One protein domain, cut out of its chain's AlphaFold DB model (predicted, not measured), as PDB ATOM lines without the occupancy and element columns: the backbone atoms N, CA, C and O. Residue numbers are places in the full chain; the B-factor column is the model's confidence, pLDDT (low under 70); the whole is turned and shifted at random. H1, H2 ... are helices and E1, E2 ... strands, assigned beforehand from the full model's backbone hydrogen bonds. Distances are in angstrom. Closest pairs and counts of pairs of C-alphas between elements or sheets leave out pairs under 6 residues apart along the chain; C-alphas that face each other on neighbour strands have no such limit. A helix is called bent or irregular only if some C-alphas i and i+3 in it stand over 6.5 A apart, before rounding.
ATOM      1  N   HIS A   2     323.963 190.514 371.002       95.44
ATOM      2  CA  HIS A   2     323.907 191.481 372.111       95.44
ATOM      3  C   HIS A   2     325.282 191.922 372.620       95.44
ATOM      4  O   HIS A   2     325.672 193.057 372.395       95.44
ATOM      5  N   GLU A   3     326.086 190.995 373.144       95.00
ATOM      6  CA  GLU A   3     327.438 191.313 373.644       95.00
ATOM      7  C   GLU A   3     328.352 191.927 372.576       95.00
ATOM      8  O   GLU A   3     329.125 192.843 372.838       95.00
ATOM      9  N   LEU A   4     328.236 191.465 371.327       96.00
ATOM     10  CA  LEU A   4     328.964 192.077 370.215       96.00
ATOM     11  C   LEU A   4     328.493 193.517 369.954       96.00
ATOM     12  O   LEU A   4     329.289 194.352 369.545       96.00
ATOM     13  N   SER A   5     327.216 193.808 370.181       97.62
ATOM     14  CA  SER A   5     326.655 195.150 370.029       97.62
ATOM     15  C   SER A   5     327.195 196.094 371.096       97.62
ATOM     16  O   SER A   5     327.569 197.203 370.738       97.62
ATOM     17  N   HIS A   6     327.355 195.636 372.344       95.88
ATOM     18  CA  HIS A   6     328.073 196.402 373.370       95.88
ATOM     19  C   HIS A   6     329.491 196.771 372.915       95.88
ATOM     20  O   HIS A   6     329.885 197.926 373.027       95.88
ATOM     21  N   LEU A   7     330.230 195.822 372.324       95.56
ATOM     22  CA  LEU A   7     331.572 196.095 371.795       95.56
ATOM     23  C   LEU A   7     331.564 197.094 370.628       95.56
ATOM     24  O   LEU A   7     332.458 197.926 370.529       95.56
ATOM     25  N   ILE A   8     330.581 197.010 369.725       97.81
ATOM     26  CA  ILE A   8     330.468 197.923 368.574       97.81
ATOM     27  C   ILE A   8     330.097 199.343 369.019       97.81
ATOM     28  O   ILE A   8     330.568 200.307 368.418       97.81
ATOM     29  N   LEU A   9     329.247 199.466 370.038       96.56
ATOM     30  CA  LEU A   9     328.777 200.743 370.576       96.56
ATOM     31  C   LEU A   9     329.735 201.351 371.613       96.56
ATOM     32  O   LEU A   9     329.466 202.440 372.107       96.56
ATOM     33  N   ASP A  10     330.847 200.673 371.918       95.06
ATOM     34  CA  ASP A  10     331.814 201.075 372.950       95.06
ATOM     35  C   ASP A  10     331.154 201.273 374.331       95.06
ATOM     36  O   ASP A  10     331.469 202.190 375.092       95.06
ATOM     37  N   HIS A  11     330.189 200.405 374.645       93.75
ATOM     38  CA  HIS A  11     329.503 200.382 375.933       93.75
ATOM     39  C   HIS A  11     330.455 199.966 377.052       93.75
ATOM     40  O   HIS A  11     331.309 199.091 376.884       93.75
ATOM     41  N   GLN A  12     330.285 200.575 378.224       85.38
ATOM     42  CA  GLN A  12     331.112 200.245 379.377       85.38
ATOM     43  C   GLN A  12     330.659 198.914 379.976       85.38
ATOM     44  O   GLN A  12     329.472 198.691 380.209       85.38
ATOM     45  N   SER A  13     331.610 198.021 380.249       71.75
ATOM     46  CA  SER A  13     331.315 196.778 380.959       71.75
ATOM     47  C   SER A  13     330.857 197.092 382.379       71.75
ATOM     48  O   SER A  13     331.555 197.812 383.095       71.75
ATOM     49  N   GLN A  14     329.739 196.509 382.814       69.12
ATOM     50  CA  GLN A  14     329.310 196.638 384.204       69.12
ATOM     51  C   GLN A  14     330.342 195.971 385.120       69.12
ATOM     52  O   GLN A  14     330.556 194.757 385.063       69.12
ATOM     53  N   GLU A  15     331.010 196.764 385.956       63.09
ATOM     54  CA  GLU A  15     331.974 196.227 386.908       63.09
ATOM     55  C   GLU A  15     331.230 195.557 388.068       63.09
ATOM     56  O   GLU A  15     330.372 196.146 388.736       63.09
ATOM     57  N   MET A  16     331.553 194.296 388.338       60.84
ATOM     58  CA  MET A  16     331.067 193.618 389.534       60.84
ATOM     59  C   MET A  16     331.983 193.981 390.697       60.84
ATOM     60  O   MET A  16     333.063 193.411 390.852       60.84
ATOM     61  N   ASN A  17     331.544 194.919 391.532       57.84
ATOM     62  CA  ASN A  17     332.265 195.249 392.751       57.84
ATOM     63  C   ASN A  17     331.834 194.281 393.857       57.84
ATOM     64  O   ASN A  17     330.689 194.294 394.319       57.84
ATOM     65  N   ALA A  18     332.758 193.416 394.275       59.00
ATOM     66  CA  ALA A  18     332.582 192.622 395.480       59.00
ATOM     67  C   ALA A  18     332.853 193.520 396.691       59.00
ATOM     68  O   ALA A  18     333.960 194.040 396.847       59.00
ATOM     69  N   SER A  19     331.852 193.711 397.553       64.50
ATOM     70  CA  SER A  19     332.105 194.325 398.852       64.50
ATOM     71  C   SER A  19     333.018 193.414 399.680       64.50
ATOM     72  O   SER A  19     333.027 192.191 399.511       64.50
ATOM     73  N   SER A  20     333.760 193.996 400.619       67.44
ATOM     74  CA  SER A  20     334.632 193.278 401.561       67.44
ATOM     75  C   SER A  20     333.899 192.199 402.380       67.44
ATOM     76  O   SER A  20     334.535 191.328 402.966       67.44
ATOM     77  N   GLU A  21     332.566 192.258 402.418       72.19
ATOM     78  CA  GLU A  21     331.660 191.345 403.127       72.19
ATOM     79  C   GLU A  21     331.061 190.263 402.207       72.19
ATOM     80  O   GLU A  21     330.199 189.495 402.630       72.19
ATOM     81  N   GLY A  22     331.515 190.176 400.951       58.47
ATOM     82  CA  GLY A  22     331.069 189.166 399.987       58.47
ATOM     83  C   GLY A  22     329.731 189.481 399.314       58.47
ATOM     84  O   GLY A  22     329.175 188.621 398.630       58.47
ATOM     85  N   VAL A  23     329.208 190.700 399.475       66.06
ATOM     86  CA  VAL A  23     328.018 191.152 398.747       66.06
ATOM     87  C   VAL A  23     328.457 191.633 397.369       66.06
ATOM     88  O   VAL A  23     329.200 192.606 397.244       66.06
ATOM     89  N   LEU A  24     328.000 190.946 396.323       59.28
ATOM     90  CA  LEU A  24     328.145 191.412 394.948       59.28
ATOM     91  C   LEU A  24     327.162 192.559 394.713       59.28
ATOM     92  O   LEU A  24     325.952 192.344 394.667       59.28
ATOM     93  N   MET A  25     327.683 193.772 394.560       57.50
ATOM     94  CA  MET A  25     326.916 194.905 394.054       57.50
ATOM     95  C   MET A  25     327.206 195.010 392.557       57.50
ATOM     96  O   MET A  25     328.349 195.256 392.165       57.50
ATOM     97  N   LEU A  26     326.186 194.811 391.712       58.41
ATOM     98  CA  LEU A  26     326.289 195.231 390.315       58.41
ATOM     99  C   LEU A  26     326.421 196.751 390.328       58.41
ATOM    100  O   LEU A  26     325.494 197.452 390.742       58.41
ATOM    101  N   SER A  27     327.594 197.258 389.953       57.06
ATOM    102  CA  SER A  27     327.736 198.693 389.763       57.06
ATOM    103  C   SER A  27     326.879 199.086 388.559       57.06
ATOM    104  O   SER A  27     327.044 198.536 387.480       57.06
ATOM    105  N   ALA A  28     325.888 199.943 388.819       63.09
ATOM    106  CA  ALA A  28     325.022 200.635 387.864       63.09
ATOM    107  C   ALA A  28     324.592 199.832 386.615       63.09
ATOM    108  O   ALA A  28     325.261 199.825 385.586       63.09
ATOM    109  N   TYR A  29     323.403 199.223 386.680       72.81
ATOM    110  CA  TYR A  29     322.705 198.769 385.478       72.81
ATOM    111  C   TYR A  29     322.327 199.982 384.610       72.81
ATOM    112  O   TYR A  29     321.372 200.698 384.923       72.81
ATOM    113  N   GLU A  30     323.080 200.211 383.535       86.88
ATOM    114  CA  GLU A  30     322.845 201.293 382.573       86.88
ATOM    115  C   GLU A  30     321.824 200.852 381.521       86.88
ATOM    116  O   GLU A  30     322.163 200.311 380.468       86.88
ATOM    117  N   LYS A  31     320.541 201.072 381.826       91.06
ATOM    118  CA  LYS A  31     319.416 200.623 380.995       91.06
ATOM    119  C   LYS A  31     319.525 201.056 379.530       91.06
ATOM    120  O   LYS A  31     319.193 200.268 378.648       91.06
ATOM    121  N   ASP A  32     319.977 202.279 379.277       94.75
ATOM    122  CA  ASP A  32     320.063 202.813 377.917       94.75
ATOM    123  C   ASP A  32     321.084 202.027 377.078       94.75
ATOM    124  O   ASP A  32     320.803 201.696 375.929       94.75
ATOM    125  N   GLN A  33     322.212 201.614 377.674       94.75
ATOM    126  CA  GLN A  33     323.215 200.786 376.991       94.75
ATOM    127  C   GLN A  33     322.672 199.392 376.652       94.75
ATOM    128  O   GLN A  33     322.961 198.850 375.584       94.75
ATOM    129  N   GLU A  34     321.870 198.805 377.538       94.50
ATOM    130  CA  GLU A  34     321.225 197.516 377.278       94.50
ATOM    131  C   GLU A  34     320.181 197.627 376.162       94.50
ATOM    132  O   GLU A  34     320.191 196.820 375.232       94.50
ATOM    133  N   ASP A  35     319.327 198.654 376.205       96.62
ATOM    134  CA  ASP A  35     318.290 198.878 375.193       96.62
ATOM    135  C   ASP A  35     318.911 199.165 373.805       96.62
ATOM    136  O   ASP A  35     318.425 198.676 372.778       96.62
ATOM    137  N   GLU A  36     320.012 199.924 373.754       97.62
ATOM    138  CA  GLU A  36     320.770 200.190 372.527       97.62
ATOM    139  C   GLU A  36     321.451 198.928 371.975       97.62
ATOM    140  O   GLU A  36     321.382 198.660 370.765       97.62
ATOM    141  N   ALA A  37     322.061 198.115 372.843       97.31
ATOM    142  CA  ALA A  37     322.674 196.848 372.452       97.31
ATOM    143  C   ALA A  37     321.631 195.837 371.947       97.31
ATOM    144  O   ALA A  37     321.851 195.200 370.910       97.31
ATOM    145  N   ASP A  38     320.465 195.752 372.594       97.06
ATOM    146  CA  ASP A  38     319.334 194.926 372.157       97.06
ATOM    147  C   ASP A  38     318.851 195.346 370.761       97.06
ATOM    148  O   ASP A  38     318.632 194.513 369.866       97.06
ATOM    149  N   TRP A  39     318.727 196.658 370.536       97.62
ATOM    150  CA  TRP A  39     318.309 197.202 369.249       97.62
ATOM    151  C   TRP A  39     319.311 196.888 368.134       97.62
ATOM    152  O   TRP A  39     318.921 196.391 367.063       97.62
ATOM    153  N   LEU A  40     320.601 197.152 368.364       98.12
ATOM    154  CA  LEU A  40     321.648 196.886 367.381       98.12
ATOM    155  C   LEU A  40     321.786 195.383 367.115       98.12
ATOM    156  O   LEU A  40     321.870 194.980 365.955       98.12
ATOM    157  N   SER A  41     321.693 194.542 368.144       97.94
ATOM    158  CA  SER A  41     321.686 193.080 368.029       97.94
ATOM    159  C   SER A  41     320.601 192.601 367.062       97.94
ATOM    160  O   SER A  41     320.878 191.826 366.138       97.94
ATOM    161  N   GLY A  42     319.380 193.130 367.194       97.50
ATOM    162  CA  GLY A  42     318.284 192.855 366.265       97.50
ATOM    163  C   GLY A  42     318.546 193.357 364.839       97.50
ATOM    164  O   GLY A  42     318.135 192.708 363.873       97.50
ATOM    165  N   CYS A  43     319.241 194.485 364.679       97.50
ATOM    166  CA  CYS A  43     319.634 195.017 363.372       97.50
ATOM    167  C   CYS A  43     320.737 194.190 362.697       97.50
ATOM    168  O   CYS A  43     320.684 194.006 361.485       97.50
ATOM    169  N   LEU A  44     321.692 193.661 363.465       97.50
ATOM    170  CA  LEU A  44     322.761 192.798 362.958       97.50
ATOM    171  C   LEU A  44     322.237 191.418 362.546       97.50
ATOM    172  O   LEU A  44     322.675 190.869 361.538       97.50
ATOM    173  N   LEU A  45     321.291 190.861 363.308       97.56
ATOM    174  CA  LEU A  45     320.643 189.588 362.974       97.56
ATOM    175  C   LEU A  45     319.704 189.718 361.772       97.56
ATOM    176  O   LEU A  45     319.646 188.832 360.922       97.56
ATOM    177  N   LEU A  46     318.945 190.814 361.717       97.81
ATOM    178  CA  LEU A  46     317.929 191.063 360.700       97.81
ATOM    179  C   LEU A  46     318.032 192.507 360.181       97.81
ATOM    180  O   LEU A  46     317.239 193.383 360.584       97.81
TER     181      LEU A  46
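AT A GLANCE: This is residues 2 to 46 of the 90 residues of the protein "Peptidase_M78 domain-containing protein" of Methylophilus sp. TWE2 (UniProt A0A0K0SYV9). Two helices, the short H1 and the longer H2, cross nearly at a right angle and make a head at one end of a rod, and a thin strand hairpin of E1 and E2 sticks out to the other end. The chain goes out from H1 along one side of this arm, turns round at residues 19 to 23, and comes back along the other side into H2. The printed part has 45 residues, with two named helices and two named strands in the order H1, E1, E2, H2; the two-stranded sheet, in the order E1 - E2, is antiparallel, and the class is mixed, helices and strands. The whole is loose, with a radius of gyration of the C-alphas of 13.2 A, and the C-alphas span 45 by 15 by 14 A.

IN THESE COORDINATES: H1 is residues 2 to 8, 9.9 A from first to last C-alpha, and begins with C-alpha 2 at (323.907, 191.481, 372.111). E1 follows as residues 16 to 18, 6.2 A long, with C-alpha 16 at (331.067, 193.618, 389.534). E2 is residues 24 to 26, 6.3 A long. H2 is residues 31 to 45, 21.2 A from first to last C-alpha, and ends with C-alpha 45 at (320.643, 189.588, 362.974). Neither helix is bent.

HOW THE PARTS SIT: H1 and H2 touch, with 13 pairs of C-alphas within 8 A; the closest are those of His 2 and Ser 41, 4.9 A apart. Their lines are about perpendicular, at 84 degrees, and their centres are 8.0 A apart. In both H1 and H2 every O i to N i+4 pair is within hydrogen-bond range. E1 and E2 form a hairpin of antiparallel neighbour strands, with 151 degrees between their directions. The C-alphas of Asn 17 and Met 25 face each other at 5.5 A, and those of Ala 18 and Leu 24 at 4.6 A. Across the pair, N 17 and O 25 are 3.3 A apart and N 25 and O 17 are 3.1 A apart, both within hydrogen-bond range. H1 and E2 are apart, and E1 and H2 are apart.

THE WHOLE: The two C-alphas farthest apart are those of Glu 21 and Leu 46, at 44.6 A, while those of the first and last printed residues, His 2 and Leu 46, are 12.9 A apart. The printed part has no cut. The links from E1 to E2 and from E2 to H2 are tight, the link from H1 to E1 is short, and no link is long. The mean pLDDT of the printed part is 83.4; residues 14 to 20 and 22 to 28 are under 70, while H1 and H2 each have a mean of 96.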